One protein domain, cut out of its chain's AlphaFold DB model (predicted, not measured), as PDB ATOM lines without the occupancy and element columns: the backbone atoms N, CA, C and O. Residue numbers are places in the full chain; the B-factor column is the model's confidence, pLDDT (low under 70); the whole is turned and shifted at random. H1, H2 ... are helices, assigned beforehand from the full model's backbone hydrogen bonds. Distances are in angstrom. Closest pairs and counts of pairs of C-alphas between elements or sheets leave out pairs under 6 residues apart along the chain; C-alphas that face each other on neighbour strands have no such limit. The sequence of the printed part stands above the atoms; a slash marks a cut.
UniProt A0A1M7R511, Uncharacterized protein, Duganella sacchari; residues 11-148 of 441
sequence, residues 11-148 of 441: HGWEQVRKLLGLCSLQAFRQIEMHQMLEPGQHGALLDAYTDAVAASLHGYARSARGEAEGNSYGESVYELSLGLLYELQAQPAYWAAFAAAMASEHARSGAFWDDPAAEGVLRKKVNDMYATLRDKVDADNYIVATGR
ATOM      1  N   HIS A  11      29.169 -27.284 -26.453       80.50
ATOM      2  CA  HIS A  11      28.203 -26.193 -26.624       80.50
ATOM      3  C   HIS A  11      28.322 -25.113 -25.533       80.50
ATOM      4  O   HIS A  11      28.259 -23.926 -25.851       80.50
ATOM      5  N   GLY A  12      28.550 -25.495 -24.271       86.12
ATOM      6  CA  GLY A  12      28.712 -24.544 -23.165       86.12
ATOM      7  C   GLY A  12      30.160 -24.107 -22.926       86.12
ATOM      8  O   GLY A  12      30.406 -23.022 -22.392       86.12
ATOM      9  N   TRP A  13      31.145 -24.888 -23.391       91.88
ATOM     10  CA  TRP A  13      32.567 -24.592 -23.194       91.88
ATOM     11  C   TRP A  13      32.978 -23.205 -23.691       91.88
ATOM     12  O   TRP A  13      33.763 -22.524 -23.034       91.88
ATOM     13  N   GLU A  14      32.451 -22.750 -24.827       91.69
ATOM     14  CA  GLU A  14      32.810 -21.436 -25.361       91.69
ATOM     15  C   GLU A  14      32.414 -20.295 -24.410       91.69
ATOM     16  O   GLU A  14      33.127 -19.291 -24.313       91.69
ATOM     17  N   GLN A  15      31.308 -20.441 -23.676       91.75
ATOM     18  CA  GLN A  15      30.883 -19.460 -22.678       91.75
ATOM     19  C   GLN A  15      31.735 -19.544 -21.410       91.75
ATOM     20  O   GLN A  15      32.176 -18.500 -20.926       91.75
ATOM     21  N   VAL A  16      32.053 -20.757 -20.943       95.75
ATOM     22  CA  VAL A  16      32.987 -21.004 -19.823       95.75
ATOM     23  C   VAL A  16      34.348 -20.375 -20.117       95.75
ATOM     24  O   VAL A  16      34.848 -19.555 -19.350       95.75
ATOM     25  N   ARG A  17      34.911 -20.653 -21.298       94.81
ATOM     26  CA  ARG A  17      36.179 -20.084 -21.774       94.81
ATOM     27  C   ARG A  17      36.148 -18.558 -21.805       94.81
ATOM     28  O   ARG A  17      37.096 -17.909 -21.366       94.81
ATOM     29  N   LYS A  18      35.067 -17.958 -22.315       93.25
ATOM     30  CA  LYS A  18      34.907 -16.494 -22.349       93.25
ATOM     31  C   LYS A  18      34.803 -15.889 -20.953       93.25
ATOM     32  O   LYS A  18      35.357 -14.811 -20.741       93.25
ATOM     33  N   LEU A  19      34.082 -16.536 -20.038       95.12
ATOM     34  CA  LEU A  19      33.922 -16.062 -18.666       95.12
ATOM     35  C   LEU A  19      35.249 -16.150 -17.903       95.12
ATOM     36  O   LEU A  19      35.725 -15.130 -17.412       95.12
ATOM     37  N   LEU A  20      35.906 -17.311 -17.918       97.31
ATOM     38  CA  LEU A  20      37.232 -17.502 -17.321       97.31
ATOM     39  C   LEU A  20      38.267 -16.535 -17.892       97.31
ATOM     40  O   LEU A  20      39.021 -15.923 -17.138       97.31
ATOM     41  N   GLY A  21      38.284 -16.346 -19.214       95.00
ATOM     42  CA  GLY A  21      39.170 -15.385 -19.863       95.00
ATOM     43  C   GLY A  21      38.930 -13.951 -19.382       95.00
ATOM     44  O   GLY A  21      39.889 -13.238 -19.100       95.00
ATOM     45  N   LEU A  22      37.668 -13.531 -19.247       94.31
ATOM     46  CA  LEU A  22      37.310 -12.206 -18.732       94.31
ATOM     47  C   LEU A  22      37.750 -12.028 -17.271       94.31
ATOM     48  O   LEU A  22      38.439 -11.058 -16.961       94.31
ATOM     49  N   CYS A  23      37.388 -12.964 -16.393       96.12
ATOM     50  CA  CYS A  23      37.705 -12.903 -14.965       96.12
ATOM     51  C   CYS A  23      39.218 -12.974 -14.712       96.12
ATOM     52  O   CYS A  23      39.740 -12.227 -13.890       96.12
ATOM     53  N   SER A  24      39.950 -13.780 -15.486       96.56
ATOM     54  CA  SER A  24      41.416 -13.860 -15.402       96.56
ATOM     55  C   SER A  24      42.092 -12.542 -15.755       96.56
ATOM     56  O   SER A  24      43.009 -12.115 -15.064       96.56
ATOM     57  N   LEU A  25      41.634 -11.866 -16.813       94.25
ATOM     58  CA  LEU A  25      42.172 -10.558 -17.187       94.25
ATOM     59  C   LEU A  25      41.902  -9.496 -16.119       94.25
ATOM     60  O   LEU A  25      42.734  -8.619 -15.911       94.25
ATOM     61  N   GLN A  26      40.757  -9.572 -15.436       93.56
ATOM     62  CA  GLN A  26      40.468  -8.700 -14.298       93.56
ATOM     63  C   GLN A  26      41.383  -9.006 -13.108       93.56
ATOM     64  O   GLN A  26      41.926  -8.072 -12.521       93.56
ATOM     65  N   ALA A  27      41.604 -10.286 -12.795       95.19
ATOM     66  CA  ALA A  27      42.510 -10.715 -11.733       95.19
ATOM     67  C   ALA A  27      43.959 -10.278 -11.997       95.19
ATOM     68  O   ALA A  27      44.623  -9.775 -11.097       95.19
ATOM     69  N   PHE A  28      44.433 -10.357 -13.245       93.62
ATOM     70  CA  PHE A  28      45.785  -9.915 -13.605       93.62
ATOM     71  C   PHE A  28      46.046  -8.422 -13.402       93.62
ATOM     72  O   PHE A  28      47.196  -8.025 -13.266       93.62
ATOM     73  N   ARG A  29      45.000  -7.594 -13.320       91.38
ATOM     74  CA  ARG A  29      45.136  -6.170 -12.968       91.38
ATOM     75  C   ARG A  29      45.325  -5.942 -11.464       91.38
ATOM     76  O   ARG A  29      45.601  -4.818 -11.066       91.38
ATOM     77  N   GLN A  30      45.115  -6.971 -10.646       90.88
ATOM     78  CA  GLN A  30      45.157  -6.909  -9.182       90.88
ATOM     79  C   GLN A  30      46.365  -7.647  -8.590       90.88
ATOM     80  O   GLN A  30      46.630  -7.496  -7.400       90.88
ATOM     81  N   ILE A  31      47.091  -8.434  -9.393       92.25
ATOM     82  CA  ILE A  31      48.257  -9.208  -8.947       92.25
ATOM     83  C   ILE A  31      49.549  -8.691  -9.588       92.25
ATOM     84  O   ILE A  31      49.558  -8.206 -10.718       92.25
ATOM     85  N   GLU A  32      50.662  -8.842  -8.873       91.88
ATOM     86  CA  GLU A  32      51.987  -8.413  -9.328       91.88
ATOM     87  C   GLU A  32      52.554  -9.374 -10.384       91.88
ATOM     88  O   GLU A  32      53.265 -10.333 -10.077       91.88
ATOM     89  N   MET A  33      52.257  -9.107 -11.659       91.94
ATOM     90  CA  MET A  33      52.605  -9.986 -12.787       91.94
ATOM     91  C   MET A  33      54.106 -10.245 -12.958       91.94
ATOM     92  O   MET A  33      54.488 -11.275 -13.512       91.94
ATOM     93  N   HIS A  34      54.974  -9.375 -12.440       92.94
ATOM     94  CA  HIS A  34      56.422  -9.603 -12.429       92.94
ATOM     95  C   HIS A  34      56.812 -10.857 -11.629       92.94
ATOM     96  O   HIS A  34      57.755 -11.555 -12.007       92.94
ATOM     97  N   GLN A  35      56.040 -11.211 -10.595       92.94
ATOM     98  CA  GLN A  35      56.250 -12.425  -9.798       92.94
ATOM     99  C   GLN A  35      56.028 -13.709 -10.614       92.94
ATOM    100  O   GLN A  35      56.545 -14.764 -10.258       92.94
ATOM    101  N   MET A  36      55.335 -13.634 -11.759       93.06
ATOM    102  CA  MET A  36      55.176 -14.761 -12.689       93.06
ATOM    103  C   MET A  36      56.525 -15.268 -13.226       93.06
ATOM    104  O   MET A  36      56.653 -16.432 -13.611       93.06
ATOM    105  N   LEU A  37      57.545 -14.407 -13.254       94.88
ATOM    106  CA  LEU A  37      58.890 -14.748 -13.718       94.88
ATOM    107  C   LEU A  37      59.733 -15.456 -12.646       94.88
ATOM    108  O   LEU A  37      60.791 -15.992 -12.970       94.88
ATOM    109  N   GLU A  38      59.273 -15.482 -11.394       94.88
ATOM    110  CA  GLU A  38      60.000 -16.028 -10.251       94.88
ATOM    111  C   GLU A  38      59.400 -17.374  -9.812       94.88
ATOM    112  O   GLU A  38      58.353 -17.394  -9.165       94.88
ATOM    113  N   PRO A  39      60.064 -18.521 -10.073       93.25
ATOM    114  CA  PRO A  39      59.519 -19.837  -9.726       93.25
ATOM    115  C   PRO A  39      59.167 -20.010  -8.243       93.25
ATOM    116  O   PRO A  39      58.232 -20.731  -7.910       93.25
ATOM    117  N   GLY A  40      59.891 -19.326  -7.349       94.31
ATOM    118  CA  GLY A  40      59.625 -19.352  -5.908       94.31
ATOM    119  C   GLY A  40      58.308 -18.681  -5.497       94.31
ATOM    120  O   GLY A  40      57.796 -18.995  -4.428       94.31
ATOM    121  N   GLN A  41      57.747 -17.807  -6.337       95.38
ATOM    122  CA  GLN A  41      56.491 -17.096  -6.070       95.38
ATOM    123  C   GLN A  41      55.270 -17.780  -6.693       95.38
ATOM    124  O   GLN A  41      54.140 -17.404  -6.395       95.38
ATOM    125  N   HIS A  42      55.460 -18.793  -7.550       95.44
ATOM    126  CA  HIS A  42      54.370 -19.381  -8.338       95.44
ATOM    127  C   HIS A  42      53.223 -19.934  -7.488       95.44
ATOM    128  O   HIS A  42      52.079 -19.801  -7.905       95.44
ATOM    129  N   GLY A  43      53.512 -20.507  -6.314       95.12
ATOM    130  CA  GLY A  43      52.484 -21.007  -5.392       95.12
ATOM    131  C   GLY A  43      51.623 -19.887  -4.806       95.12
ATOM    132  O   GLY A  43      50.413 -19.890  -4.989       95.12
ATOM    133  N   ALA A  44      52.250 -18.878  -4.193       95.62
ATOM    134  CA  ALA A  44      51.532 -17.732  -3.631       95.62
ATOM    135  C   ALA A  44      50.761 -16.945  -4.707       95.62
ATOM    136  O   ALA A  44      49.655 -16.465  -4.465       95.62
ATOM    137  N   LEU A  45      51.326 -16.845  -5.914       96.44
ATOM    138  CA  LEU A  45      50.672 -16.188  -7.041       96.44
ATOM    139  C   LEU A  45      49.469 -16.987  -7.560       96.44
ATOM    140  O   LEU A  45      48.487 -16.376  -7.972       96.44
ATOM    141  N   LEU A  46      49.525 -18.323  -7.530       97.38
ATOM    142  CA  LEU A  46      48.385 -19.182  -7.859       97.38
ATOM    143  C   LEU A  46      47.248 -18.997  -6.852       97.38
ATOM    144  O   LEU A  46      46.102 -18.859  -7.274       97.38
ATOM    145  N   ASP A  47      47.548 -18.944  -5.554       97.06
ATOM    146  CA  ASP A  47      46.534 -18.703  -4.519       97.06
ATOM    147  C   ASP A  47      45.879 -17.324  -4.706       97.06
ATOM    148  O   ASP A  47      44.660 -17.228  -4.828       97.06
ATOM    149  N   ALA A  48      46.684 -16.268  -4.872       97.12
ATOM    150  CA  ALA A  48      46.177 -14.916  -5.119       97.12
ATOM    151  C   ALA A  48      45.355 -14.811  -6.417       97.12
ATOM    152  O   ALA A  48      44.320 -14.142  -6.456       97.12
ATOM    153  N   TYR A  49      45.798 -15.476  -7.488       97.88
ATOM    154  CA  TYR A  49      45.051 -15.561  -8.741       97.88
ATOM    155  C   TYR A  49      43.717 -16.292  -8.544       97.88
ATOM    156  O   TYR A  49      42.688 -15.817  -9.025       97.88
ATOM    157  N   THR A  50      43.724 -17.411  -7.820       97.88
ATOM    158  CA  THR A  50      42.529 -18.220  -7.554       97.88
ATOM    159  C   THR A  50      41.492 -17.405  -6.789       97.88
ATOM    160  O   THR A  50      40.350 -17.310  -7.236       97.88
ATOM    161  N   ASP A  51      41.897 -16.721  -5.719       98.00
ATOM    162  CA  ASP A  51      41.003 -15.871  -4.927       98.00
ATOM    163  C   ASP A  51      40.418 -14.717  -5.754       98.00
ATOM    164  O   ASP A  51      39.207 -14.469  -5.733       98.00
ATOM    165  N   ALA A  52      41.253 -14.030  -6.541       97.88
ATOM    166  CA  ALA A  52      40.820 -12.901  -7.363       97.88
ATOM    167  C   ALA A  52      39.854 -13.324  -8.486       97.88
ATOM    168  O   ALA A  52      38.853 -12.643  -8.745       97.88
ATOM    169  N   VAL A  53      40.115 -14.454  -9.153       98.19
ATOM    170  CA  VAL A  53      39.217 -14.980 -10.192       98.19
ATOM    171  C   VAL A  53      37.927 -15.507  -9.573       98.19
ATOM    172  O   VAL A  53      36.863 -15.219 -10.120       98.19
ATOM    173  N   ALA A  54      37.981 -16.200  -8.433       98.06
ATOM    174  CA  ALA A  54      36.791 -16.685  -7.736       98.06
ATOM    175  C   ALA A  54      35.876 -15.520  -7.339       98.06
ATOM    176  O   ALA A  54      34.684 -15.536  -7.651       98.06
ATOM    177  N   ALA A  55      36.433 -14.458  -6.746       97.19
ATOM    178  CA  ALA A  55      35.685 -13.251  -6.400       97.19
ATOM    179  C   ALA A  55      35.017 -12.607  -7.631       97.19
ATOM    180  O   ALA A  55      33.843 -12.232  -7.580       97.19
ATOM    181  N   SER A  56      35.734 -12.525  -8.759       96.25
ATOM    182  CA  SER A  56      35.171 -12.034 -10.022       96.25
ATOM    183  C   SER A  56      34.040 -12.940 -10.529       96.25
ATOM    184  O   SER A  56      32.963 -12.442 -10.857       96.25
ATOM    185  N   LEU A  57      34.231 -14.263 -10.530       97.06
ATOM    186  CA  LEU A  57      33.218 -15.236 -10.953       97.06
ATOM    187  C   LEU A  57      31.946 -15.142 -10.108       97.06
ATOM    188  O   LEU A  57      30.856 -15.118 -10.676       97.06
ATOM    189  N   HIS A  58      32.064 -15.021  -8.782       97.00
ATOM    190  CA  HIS A  58      30.914 -14.797  -7.898       97.00
ATOM    191  C   HIS A  58      30.129 -13.537  -8.287       97.00
ATOM    192  O   HIS A  58      28.899 -13.559  -8.297       97.00
ATOM    193  N   GLY A  59      30.818 -12.463  -8.687       92.69
ATOM    194  CA  GLY A  59      30.181 -11.249  -9.206       92.69
ATOM    195  C   GLY A  59      29.403 -11.458 -10.513       92.69
ATOM    196  O   GLY A  59      28.432 -10.746 -10.766       92.69
ATOM    197  N   TYR A  60      29.783 -12.447 -11.328       90.75
ATOM    198  CA  TYR A  60      29.108 -12.793 -12.585       90.75
ATOM    199  C   TYR A  60      28.086 -13.930 -12.464       90.75
ATOM    200  O   TYR A  60      27.438 -14.239 -13.468       90.75
ATOM    201  N   ALA A  61      27.897 -14.521 -11.279       86.69
ATOM    202  CA  ALA A  61      27.016 -15.676 -11.081       86.69
ATOM    203  C   ALA A  61      25.576 -15.420 -11.561       86.69
ATOM    204  O   ALA A  61      24.985 -16.275 -12.204       86.69
ATOM    205  N   ARG A  62      25.049 -14.209 -11.322       88.44
ATOM    206  CA  ARG A  62      23.697 -13.760 -11.725       88.44
ATOM    207  C   ARG A  62      23.659 -12.990 -13.049       88.44
ATOM    208  O   ARG A  62      22.727 -12.241 -13.324       88.44
ATOM    209  N   SER A  63      24.721 -13.078 -13.843       89.06
ATOM    210  CA  SER A  63      24.746 -12.463 -15.170       89.06
ATOM    211  C   SER A  63      24.152 -13.410 -16.209       89.06
ATOM    212  O   SER A  63      24.245 -14.624 -16.060       89.06
ATOM    213  N   ALA A  64      23.664 -12.868 -17.329       87.56
ATOM    214  CA  ALA A  64      23.140 -13.677 -18.432       87.56
ATOM    215  C   ALA A  64      24.135 -14.733 -18.954       87.56
ATOM    216  O   ALA A  64      23.722 -15.780 -19.437       87.56
ATOM    217  N   ARG A  65      25.453 -14.478 -18.869       89.44
ATOM    218  CA  ARG A  65      26.468 -15.491 -19.206       89.44
ATOM    219  C   ARG A  65      26.666 -16.498 -18.076       89.44
ATOM    220  O   ARG A  65      26.915 -17.651 -18.384       89.44
ATOM    221  N   GLY A  66      26.629 -16.059 -16.821       84.88
ATOM    222  CA  GLY A  66      26.824 -16.924 -15.656       84.88
ATOM    223  C   GLY A  66      25.710 -17.955 -15.506       84.88
ATOM    224  O   GLY A  66      26.018 -19.121 -15.303       84.88
ATOM    225  N   GLU A  67      24.457 -17.534 -15.699       91.12
ATOM    226  CA  GLU A  67      23.258 -18.383 -15.593       91.12
ATOM    227  C   GLU A  67      22.977 -19.213 -16.856       91.12
ATOM    228  O   GLU A  67      22.096 -20.067 -16.844       91.12
ATOM    229  N   ALA A  68      23.705 -18.978 -17.953       88.19
ATOM    230  CA  ALA A  68      23.547 -19.775 -19.164       88.19
ATOM    231  C   ALA A  68      23.898 -21.248 -18.905       88.19
ATOM    232  O   ALA A  68      24.802 -21.554 -18.124       88.19
ATOM    233  N   GLU A  69      23.227 -22.150 -19.621       90.62
ATOM    234  CA  GLU A  69      23.493 -23.588 -19.562       90.62
ATOM    235  C   GLU A  69      24.939 -23.887 -19.986       90.62
ATOM    236  O   GLU A  69      25.378 -23.566 -21.098       90.62
ATOM    237  N   GLY A  70      25.710 -24.470 -19.067       87.75
ATOM    238  CA  GLY A  70      27.109 -24.835 -19.280       87.75
ATOM    239  C   GLY A  70      27.269 -26.267 -19.785       87.75
ATOM    240  O   GLY A  70      28.193 -26.564 -20.551       87.75
ATOM    241  N   ASN A  71      26.370 -27.156 -19.379       88.75
ATOM    242  CA  ASN A  71      26.266 -28.507 -19.903       88.75
ATOM    243  C   ASN A  71      24.828 -29.022 -19.815       88.75
ATOM    244  O   ASN A  71      23.949 -28.413 -19.216       88.75
ATOM    245  N   SER A  72      24.612 -30.194 -20.402       82.38
ATOM    246  CA  SER A  72      23.317 -30.870 -20.381       82.38
ATOM    247  C   SER A  72      22.993 -31.609 -19.076       82.38
ATOM    248  O   SER A  72      21.990 -32.310 -19.040       82.38
ATOM    249  N   TYR A  73      23.814 -31.470 -18.027       83.31
ATOM    250  CA  TYR A  73      23.555 -32.033 -16.693       83.31
ATOM    251  C   TYR A  73      22.967 -30.996 -15.721       83.31
ATOM    252  O   TYR A  73      22.869 -31.264 -14.527       83.31
ATOM    253  N   GLY A  74      22.606 -29.807 -16.216       86.06
ATOM    254  CA  GLY A  74      22.017 -28.734 -15.413       86.06
ATOM    255  C   GLY A  74      23.029 -27.794 -14.755       86.06
ATOM    256  O   GLY A  74      22.621 -26.894 -14.029       86.06
ATOM    257  N   GLU A  75      24.331 -27.952 -15.015       91.88
ATOM    258  CA  GLU A  75      25.341 -27.031 -14.494       91.88
ATOM    259  C   GLU A  75      25.406 -25.756 -15.338       91.88
ATOM    260  O   GLU A  75      25.486 -25.784 -16.574       91.88
ATOM    261  N   SER A  76      25.438 -24.621 -14.657       94.56
ATOM    262  CA  SER A  76      25.605 -23.311 -15.271       94.56
ATOM    263  C   SER A  76      27.048 -23.064 -15.722       94.56
ATOM    264  O   SER A  76      28.019 -23.658 -15.238       94.56
ATOM    265  N   VAL A  77      27.226 -22.120 -16.647       94.25
ATOM    266  CA  VAL A  77      28.554 -21.648 -17.074       94.25
ATOM    267  C   VAL A  77      29.375 -21.137 -15.888       94.25
ATOM    268  O   VAL A  77      30.596 -21.325 -15.862       94.25
ATOM    269  N   TYR A  78      28.731 -20.492 -14.914       96.69
ATOM    270  CA  TYR A  78      29.378 -20.038 -13.686       96.69
ATOM    271  C   TYR A  78      29.924 -21.210 -12.857       96.69
ATOM    272  O   TYR A  78      31.110 -21.197 -12.522       96.69
ATOM    273  N   GLU A  79      29.111 -22.232 -12.582       97.00
ATOM    274  CA  GLU A  79      29.517 -23.400 -11.784       97.00
ATOM    275  C   GLU A  79      30.666 -24.161 -12.442       97.00
ATOM    276  O   GLU A  79      31.658 -24.479 -11.784       97.00
ATOM    277  N   LEU A  80      30.596 -24.366 -13.761       97.00
ATOM    278  CA  LEU A  80      31.682 -24.994 -14.514       97.00
ATOM    279  C   LEU A  80      32.965 -24.154 -14.494       97.00
ATOM    280  O   LEU A  80      34.060 -24.698 -14.365       97.00
ATOM    281  N   SER A  81      32.853 -22.828 -14.603       97.88
ATOM    282  CA  SER A  81      34.017 -21.936 -14.519       97.88
ATOM    283  C   SER A  81      34.665 -21.997 -13.135       97.88
ATOM    284  O   SER A  81      35.887 -22.094 -13.034       97.88
ATOM    285  N   LEU A  82      33.858 -21.976 -12.073       97.88
ATOM    286  CA  LEU A  82      34.342 -22.058 -10.699       97.88
ATOM    287  C   LEU A  82      34.982 -23.421 -10.407       97.88
ATOM    288  O   LEU A  82      36.064 -23.481  -9.826       97.88
ATOM    289  N   GLY A  83      34.362 -24.509 -10.871       97.06
ATOM    290  CA  GLY A  83      34.924 -25.853 -10.769       97.06
ATOM    291  C   GLY A  83      36.300 -25.943 -11.426       97.06
ATOM    292  O   GLY A  83      37.255 -26.387 -10.795       97.06
ATOM    293  N   LEU A  84      36.441 -25.448 -12.660       97.69
ATOM    294  CA  LEU A  84      37.718 -25.508 -13.377       97.69
ATOM    295  C   LEU A  84      38.803 -24.620 -12.751       97.69
ATOM    296  O   LEU A  84      39.987 -24.946 -12.831       97.69
ATOM    297  N   LEU A  85      38.415 -23.506 -12.128       98.44
ATOM    298  CA  LEU A  85      39.331 -22.659 -11.369       98.44
ATOM    299  C   LEU A  85      39.924 -23.410 -10.168       98.44
ATOM    300  O   LEU A  85      41.135 -23.378  -9.969       98.44
ATOM    301  N   TYR A  86      39.106 -24.125  -9.395       98.12
ATOM    302  CA  TYR A  86      39.614 -24.893  -8.254       98.12
ATOM    303  C   TYR A  86      40.395 -26.143  -8.676       98.12
ATOM    304  O   TYR A  86      41.367 -26.512  -8.016       98.12
ATOM    305  N   GLU A  87      40.069 -26.737  -9.825       97.69
ATOM    306  CA  GLU A  87      40.908 -27.774 -10.440       97.69
ATOM    307  C   GLU A  87      42.311 -27.255 -10.790       97.69
ATOM    308  O   GLU A  87      43.295 -27.984 -10.659       97.69
ATOM    309  N   LEU A  88      42.444 -25.982 -11.188       98.12
ATOM    310  CA  LEU A  88      43.753 -25.376 -11.448       98.12
ATOM    311  C   LEU A  88      44.587 -25.297 -10.166       98.12
ATOM    312  O   LEU A  88      45.779 -25.611 -10.197       98.12
ATOM    313  N   GLN A  89      43.961 -24.919  -9.048       96.69
ATOM    314  CA  GLN A  89      44.617 -24.879  -7.741       96.69
ATOM    315  C   GLN A  89      45.063 -26.280  -7.294       96.69
ATOM    316  O   GLN A  89      46.177 -26.450  -6.801       96.69
ATOM    317  N   ALA A  90      44.234 -27.301  -7.532       96.62
ATOM    318  CA  ALA A  90      44.568 -28.694  -7.238       96.62
ATOM    319  C   ALA A  90      45.670 -29.264  -8.154       96.62
ATOM    320  O   ALA A  90      46.355 -30.221  -7.785       96.62
ATOM    321  N   GLN A  91      45.869 -28.683  -9.343       96.44
ATOM    322  CA  GLN A  91      46.814 -29.157 -10.357       96.44
ATOM    323  C   GLN A  91      47.863 -28.083 -10.724       96.44
ATOM    324  O   GLN A  91      47.927 -27.631 -11.876       96.44
ATOM    325  N   PRO A  92      48.778 -27.723  -9.798       95.75
ATOM    326  CA  PRO A  92      49.707 -26.594  -9.956       95.75
ATOM    327  C   PRO A  92      50.679 -26.735 -11.139       95.75
ATOM    328  O   PRO A  92      51.259 -25.751 -11.594       95.75
ATOM    329  N   ALA A  93      50.842 -27.940 -11.693       96.75
ATOM    330  CA  ALA A  93      51.630 -28.161 -12.904       96.75
ATOM    331  C   ALA A  93      51.095 -27.372 -14.119       96.75
ATOM    332  O   ALA A  93      51.889 -26.911 -14.942       96.75
ATOM    333  N   TYR A  94      49.774 -27.175 -14.227       97.31
ATOM    334  CA  TYR A  94      49.169 -26.381 -15.306       97.31
ATOM    335  C   TYR A  94      49.456 -24.891 -15.142       97.31
ATOM    336  O   TYR A  94      49.768 -24.213 -16.123       97.31
ATOM    337  N   TRP A  95      49.443 -24.403 -13.901       97.56
ATOM    338  CA  TRP A  95      49.875 -23.047 -13.584       97.56
ATOM    339  C   TRP A  95      51.360 -22.835 -13.893       97.56
ATOM    340  O   TRP A  95      51.719 -21.866 -14.556       97.56
ATOM    341  N   ALA A  96      52.227 -23.774 -13.510       96.88
ATOM    342  CA  ALA A  96      53.654 -23.702 -13.821       96.88
ATOM    343  C   ALA A  96      53.919 -23.679 -15.340       96.88
ATOM    344  O   ALA A  96      54.766 -22.921 -15.819       96.88
ATOM    345  N   ALA A  97      53.169 -24.464 -16.122       97.19
ATOM    346  CA  ALA A  97      53.245 -24.438 -17.584       97.19
ATOM    347  C   ALA A  97      52.771 -23.096 -18.168       97.19
ATOM    348  O   ALA A  97      53.392 -22.571 -19.099       97.19
ATOM    349  N   PHE A  98      51.707 -22.512 -17.609       97.62
ATOM    350  CA  PHE A  98      51.253 -21.167 -17.956       97.62
ATOM    351  C   PHE A  98      52.316 -20.109 -17.631       97.62
ATOM    352  O   PHE A  98      52.668 -19.320 -18.508       97.62
ATOM    353  N   ALA A  99      52.906 -20.144 -16.435       97.12
ATOM    354  CA  ALA A  99      53.976 -19.239 -16.022       97.12
ATOM    355  C   ALA A  99      55.203 -19.335 -16.946       97.12
ATOM    356  O   ALA A  99      55.743 -18.319 -17.382       97.12
ATOM    357  N   ALA A 100      55.593 -20.548 -17.351       97.00
ATOM    358  CA  ALA A 100      56.656 -20.749 -18.334       97.00
ATOM    359  C   ALA A 100      56.307 -20.142 -19.708       97.00
ATOM    360  O   ALA A 100      57.153 -19.518 -20.356       97.00
ATOM    361  N   ALA A 101      55.054 -20.276 -20.155       96.50
ATOM    362  CA  ALA A 101      54.588 -19.675 -21.402       96.50
ATOM    363  C   ALA A 101      54.542 -18.137 -21.331       96.50
ATOM    364  O   ALA A 101      54.828 -17.472 -22.332       96.50
ATOM    365  N   MET A 102      54.214 -17.578 -20.165       95.69
ATOM    366  CA  MET A 102      54.280 -16.142 -19.873       95.69
ATOM    367  C   MET A 102      55.725 -15.637 -19.902       95.69
ATOM    368  O   MET A 102      56.010 -14.663 -20.595       95.69
ATOM    369  N   ALA A 103      56.654 -16.338 -19.247       95.94
ATOM    370  CA  ALA A 103      58.077 -16.001 -19.247       95.94
ATOM    371  C   ALA A 103      58.695 -16.060 -20.654       95.94
ATOM    372  O   ALA A 103      59.485 -15.193 -21.030       95.94
ATOM    373  N   SER A 104      58.300 -17.043 -21.469       95.81
ATOM    374  CA  SER A 104      58.744 -17.139 -22.864       95.81
ATOM    375  C   SER A 104      58.253 -15.966 -23.717       95.81
ATOM    376  O   SER A 104      59.008 -15.464 -24.548       95.81
ATOM    377  N   GLU A 105      57.019 -15.502 -23.513       95.62
ATOM    378  CA  GLU A 105      56.505 -14.316 -24.205       95.62
ATOM    379  C   GLU A 105      57.186 -13.042 -23.710       95.62
ATOM    380  O   GLU A 105      57.578 -12.204 -24.519       95.62
ATOM    381  N   HIS A 106      57.425 -12.947 -22.400       95.88
ATOM    382  CA  HIS A 106      58.171 -11.844 -21.810       95.88
ATOM    383  C   HIS A 106      59.579 -11.722 -22.402       95.88
ATOM    384  O   HIS A 106      60.017 -10.637 -22.768       95.88
ATOM    385  N   ALA A 107      60.279 -12.842 -22.594       95.38
ATOM    386  CA  ALA A 107      61.595 -12.842 -23.229       95.38
ATOM    387  C   ALA A 107      61.577 -12.322 -24.683       95.38
ATOM    388  O   ALA A 107      62.599 -11.845 -25.172       95.38
ATOM    389  N   ARG A 108      60.438 -12.413 -25.384       94.69
ATOM    390  CA  ARG A 108      60.285 -11.939 -26.771       94.69
ATOM    391  C   ARG A 108      59.800 -10.496 -26.867       94.69
ATOM    392  O   ARG A 108      60.183  -9.802 -27.805       94.69
ATOM    393  N   SER A 109      58.930 -10.075 -25.953       93.00
ATOM    394  CA  SER A 109      58.142  -8.843 -26.086       93.00
ATOM    395  C   SER A 109      58.164  -7.948 -24.842       93.00
ATOM    396  O   SER A 109      57.457  -6.947 -24.812       93.00
ATOM    397  N   GLY A 110      58.984  -8.266 -23.837       94.00
ATOM    398  CA  GLY A 110      59.040  -7.544 -22.564       94.00
ATOM    399  C   GLY A 110      57.780  -7.746 -21.721       94.00
ATOM    400  O   GLY A 110      57.076  -8.746 -21.872       94.00
ATOM    401  N   ALA A 111      57.479  -6.795 -20.836       92.56
ATOM    402  CA  ALA A 111      56.278  -6.782 -19.996       92.56
ATOM    403  C   ALA A 111      55.002  -6.503 -20.817       92.56
ATOM    404  O   ALA A 111      54.322  -5.499 -20.648       92.56
ATOM    405  N   PHE A 112      54.674  -7.404 -21.746       93.38
ATOM    406  CA  PHE A 112      53.552  -7.248 -22.675       93.38
ATOM    407  C   PHE A 112      52.201  -7.120 -21.959       93.38
ATOM    408  O   PHE A 112      51.265  -6.576 -22.522       93.38
ATOM    409  N   TRP A 113      52.083  -7.615 -20.727       91.19
ATOM    410  CA  TRP A 113      50.872  -7.482 -19.916       91.19
ATOM    411  C   TRP A 113      50.566  -6.036 -19.497       91.19
ATOM    412  O   TRP A 113      49.422  -5.769 -19.136       91.19
ATOM    413  N   ASP A 114      51.528  -5.114 -19.592       90.00
ATOM    414  CA  ASP A 114      51.307  -3.685 -19.334       90.00
ATOM    415  C   ASP A 114      50.712  -2.952 -20.552       90.00
ATOM    416  O   ASP A 114      50.192  -1.845 -20.417       90.00
ATOM    417  N   ASP A 115      50.766  -3.558 -21.744       89.44
ATOM    418  CA  ASP A 115      50.229  -2.986 -22.978       89.44
ATOM    419  C   ASP A 115      48.772  -3.441 -23.208       89.44
ATOM    420  O   ASP A 115      48.525  -4.623 -23.480       89.44
ATOM    421  N   PRO A 116      47.781  -2.524 -23.194       85.75
ATOM    422  CA  PRO A 116      46.392  -2.854 -23.513       85.75
ATOM    423  C   PRO A 116      46.216  -3.514 -24.889       85.75
ATOM    424  O   PRO A 116      45.307  -4.327 -25.073       85.75
ATOM    425  N   ALA A 117      47.085  -3.211 -25.862       87.00
ATOM    426  CA  ALA A 117      47.036  -3.822 -27.189       87.00
ATOM    427  C   ALA A 117      47.401  -5.319 -27.168       87.00
ATOM    428  O   ALA A 117      47.000  -6.070 -28.062       87.00
ATOM    429  N   ALA A 118      48.104  -5.782 -26.133       86.31
ATOM    430  CA  ALA A 118      48.513  -7.169 -25.960       86.31
ATOM    431  C   ALA A 118      47.545  -7.996 -25.086       86.31
ATOM    432  O   ALA A 118      47.780  -9.192 -24.875       86.31
ATOM    433  N   GLU A 119      46.405  -7.434 -24.658       89.06
ATOM    434  CA  GLU A 119      45.378  -8.150 -23.878       89.06
ATOM    435  C   GLU A 119      44.916  -9.442 -24.582       89.06
ATOM    436  O   GLU A 119      44.692 -10.478 -23.950       89.06
ATOM    437  N   GLY A 120      44.836  -9.420 -25.918       90.62
ATOM    438  CA  GLY A 120      44.495 -10.596 -26.720       90.62
ATOM    439  C   GLY A 120      45.495 -11.751 -26.571       90.62
ATOM    440  O   GLY A 120      45.089 -12.915 -26.573       90.62
ATOM    441  N   VAL A 121      46.785 -11.451 -26.391       92.44
ATOM    442  CA  VAL A 121      47.840 -12.454 -26.166       92.44
ATOM    443  C   VAL A 121      47.688 -13.076 -24.783       92.44
ATOM    444  O   VAL A 121      47.714 -14.302 -24.660       92.44
ATOM    445  N   LEU A 122      47.463 -12.250 -23.758       92.69
ATOM    446  CA  LEU A 122      47.247 -12.715 -22.388       92.69
ATOM    447  C   LEU A 122      46.014 -13.620 -22.300       92.69
ATOM    448  O   LEU A 122      46.094 -14.750 -21.817       92.69
ATOM    449  N   ARG A 123      44.894 -13.173 -22.881       93.94
ATOM    450  CA  ARG A 123      43.654 -13.955 -22.965       93.94
ATOM    451  C   ARG A 123      43.867 -15.288 -23.668       93.94
ATOM    452  O   ARG A 123      43.324 -16.304 -23.245       93.94
ATOM    453  N   LYS A 124      44.652 -15.304 -24.749       94.19
ATOM    454  CA  LYS A 124      44.981 -16.539 -25.462       94.19
ATOM    455  C   LYS A 124      45.724 -17.522 -24.557       94.19
ATOM    456  O   LYS A 124      45.313 -18.673 -24.493       94.19
ATOM    457  N   LYS A 125      46.753 -17.082 -23.823       95.69
ATOM    458  CA  LYS A 125      47.507 -17.980 -22.930       95.69
ATOM    459  C   LYS A 125      46.656 -18.528 -21.782       95.69
ATOM    460  O   LYS A 125      46.777 -19.706 -21.462       95.69
ATOM    461  N   VAL A 126      45.760 -17.714 -21.219       96.69
ATOM    462  CA  VAL A 126      44.762 -18.171 -20.233       96.69
ATOM    463  C   VAL A 126      43.853 -19.242 -20.826       96.69
ATOM    464  O   VAL A 126      43.653 -20.295 -20.226       96.69
ATOM    465  N   ASN A 127      43.315 -18.990 -22.019       95.56
ATOM    466  CA  ASN A 127      42.438 -19.942 -22.692       95.56
ATOM    467  C   ASN A 127      43.155 -21.264 -22.985       95.56
ATOM    468  O   ASN A 127      42.551 -22.319 -22.819       95.56
ATOM    469  N   ASP A 128      44.425 -21.214 -23.394       95.81
ATOM    470  CA  ASP A 128      45.235 -22.407 -23.646       95.81
ATOM    471  C   ASP A 128      45.469 -23.201 -22.343       95.81
ATOM    472  O   ASP A 128      45.320 -24.425 -22.336       95.81
ATOM    473  N   MET A 129      45.751 -22.519 -21.223       97.75
ATOM    474  CA  MET A 129      45.871 -23.145 -19.898       97.75
ATOM    475  C   MET A 129      44.582 -23.882 -19.522       97.75
ATOM    476  O   MET A 129      44.613 -25.095 -19.309       97.75
ATOM    477  N   TYR A 130      43.437 -23.193 -19.525       98.00
ATOM    478  CA  TYR A 130      42.160 -23.805 -19.149       98.00
ATOM    479  C   TYR A 130      41.688 -24.880 -20.129       98.00
ATOM    480  O   TYR A 130      41.097 -25.862 -19.697       98.00
ATOM    481  N   ALA A 131      41.973 -24.757 -21.428       94.88
ATOM    482  CA  ALA A 131      41.654 -25.809 -22.392       94.88
ATOM    483  C   ALA A 131      42.429 -27.102 -22.094       94.88
ATOM    484  O   ALA A 131      41.850 -28.185 -22.101       94.88
ATOM    485  N   THR A 132      43.725 -26.994 -21.780       95.31
ATOM    486  CA  THR A 132      44.534 -28.173 -21.432       95.31
ATOM    487  C   THR A 132      44.164 -28.772 -20.075       95.31
ATOM    488  O   THR A 132      44.200 -29.995 -19.934       95.31
ATOM    489  N   LEU A 133      43.768 -27.943 -19.104       97.25
ATOM    490  CA  LEU A 133      43.256 -28.399 -17.813       97.25
ATOM    491  C   LEU A 133      41.900 -29.102 -17.966       97.25
ATOM    492  O   LEU A 133      41.728 -30.205 -17.460       97.25
ATOM    493  N   ARG A 134      40.968 -28.529 -18.737       95.62
ATOM    494  CA  ARG A 134      39.672 -29.144 -19.074       95.62
ATOM    495  C   ARG A 134      39.850 -30.543 -19.658       95.62
ATOM    496  O   ARG A 134      39.146 -31.469 -19.267       95.62
ATOM    497  N   ASP A 135      40.777 -30.704 -20.605       94.88
ATOM    498  CA  ASP A 135      41.074 -32.008 -21.211       94.88
ATOM    499  C   ASP A 135      41.549 -33.031 -20.173       94.88
ATOM    500  O   ASP A 135      41.240 -34.214 -20.297       94.88
ATOM    501  N   LYS A 136      42.298 -32.587 -19.157       95.88
ATOM    502  CA  LYS A 136      42.789 -33.438 -18.073       95.88
ATOM    503  C   LYS A 136      41.705 -33.809 -17.082       95.88
ATOM    504  O   LYS A 136      41.553 -34.995 -16.824       95.88
ATOM    505  N   VAL A 137      40.940 -32.836 -16.605       95.56
ATOM    506  CA  VAL A 137      39.834 -33.067 -15.667       95.56
ATOM    507  C   VAL A 137      38.828 -34.049 -16.264       95.56
ATOM    508  O   VAL A 137      38.490 -35.046 -15.636       95.56
ATOM    509  N   ASP A 138      38.418 -33.850 -17.518       94.69
ATOM    510  CA  ASP A 138      37.493 -34.783 -18.168       94.69
ATOM    511  C   ASP A 138      38.130 -36.157 -18.444       94.69
ATOM    512  O   ASP A 138      37.419 -37.160 -18.449       94.69
ATOM    513  N   ALA A 139      39.450 -36.241 -18.653       94.94
ATOM    514  CA  ALA A 139      40.133 -37.528 -18.804       94.94
ATOM    515  C   ALA A 139      40.183 -38.298 -17.483       94.94
ATOM    516  O   ALA A 139      39.900 -39.494 -17.474       94.94
ATOM    517  N   ASP A 140      40.492 -37.615 -16.383       95.31
ATOM    518  CA  ASP A 140      40.498 -38.203 -15.045       95.31
ATOM    519  C   ASP A 140      39.100 -38.659 -14.649       95.31
ATOM    520  O   ASP A 140      38.921 -39.800 -14.234       95.31
ATOM    521  N   ASN A 141      38.094 -37.807 -14.849       93.06
ATOM    522  CA  ASN A 141      36.713 -38.150 -14.534       93.06
ATOM    523  C   ASN A 141      36.219 -39.324 -15.378       93.06
ATOM    524  O   ASN A 141      35.522 -40.194 -14.864       93.06
ATOM    525  N   TYR A 142      36.615 -39.395 -16.652       92.50
ATOM    526  CA  TYR A 142      36.324 -40.553 -17.491       92.50
ATOM    527  C   TYR A 142      36.993 -41.827 -16.958       92.50
ATOM    528  O   TYR A 142      36.346 -42.874 -16.905       92.50
ATOM    529  N   ILE A 143      38.263 -41.759 -16.536       94.25
ATOM    530  CA  ILE A 143      38.961 -42.900 -15.920       94.25
ATOM    531  C   ILE A 143      38.233 -43.340 -14.650       94.25
ATOM    532  O   ILE A 143      37.987 -44.529 -14.475       94.25
ATOM    533  N   VAL A 144      37.852 -42.400 -13.786       93.62
ATOM    534  CA  VAL A 144      37.130 -42.689 -12.538       93.62
ATOM    535  C   VAL A 144      35.770 -43.323 -12.825       93.62
ATOM    536  O   VAL A 144      35.423 -44.323 -12.203       93.62
ATOM    537  N   ALA A 145      35.019 -42.787 -13.788       90.06
ATOM    538  CA  ALA A 145      33.677 -43.262 -14.114       90.06
ATOM    539  C   ALA A 145      33.671 -44.633 -14.811       90.06
ATOM    540  O   ALA A 145      32.739 -45.412 -14.629       90.06
ATOM    541  N   THR A 146      34.687 -44.935 -15.625       89.19
ATOM    542  CA  THR A 146      34.686 -46.129 -16.494       89.19
ATOM    543  C   THR A 146      35.702 -47.197 -16.095       89.19
ATOM    544  O   THR A 146      35.632 -48.323 -16.588       89.19
ATOM    545  N   GLY A 147      36.687 -46.854 -15.265       90.38
ATOM    546  CA  GLY A 147      37.862 -47.683 -14.988       90.38
ATOM    547  C   GLY A 147      38.799 -47.869 -16.189       90.38
ATOM    548  O   GLY A 147      39.716 -48.687 -16.119       90.38
ATOM    549  N   ARG A 148      38.574 -47.164 -17.309       89.25
ATOM    550  CA  ARG A 148      39.367 -47.295 -18.540       89.25
ATOM    551  C   ARG A 148      40.382 -46.173 -18.658       89.25
ATOM    552  O   ARG A 148      40.044 -45.005 -18.494       89.25
TER     553      ARG A 148
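Overview. This is residues 11 to 148 of the 441 residues of an uncharacterized protein of Duganella sacchari (UniProt A0A1M7R511). Two helical hairpins, H3 with H4 and H5 with H6, stand crosswise, with H1 crossing between H6 and the first. Residues 141 to 147 stick out. The printed part, 138 residues with six named helices, is all helix and compact, radius of gyration of the C-alphas 15.2 A, spans 43 by 36 by 23 A.

Arrangement. H1, residues 11 to 28, touches residues 49 to 57 alone of H3, residues 39 to 60, at a steep tilt of 62 degrees, closest C-alphas Ala 27 and Ala 52, 5.2 A. H4, residues 77 to 90, forms a hairpin with H3, and H5, residues 92 to 109, one with H6, residues 116 to 146. H2, residues 33 to 37, touches H5; 0 of 1 O i to N i+4 pairs in H2 is within hydrogen-bond range, but 2 of 2 O i to N i+3.

Along the chain. C-alpha 11 is at (28.203, -26.193, -26.624); H6, 45.4 A long, ends at C-alpha 146, (34.686, -46.129, -16.494).

Size, cuts and confidence. The link H3 to H4 is long; the printed part has no cut.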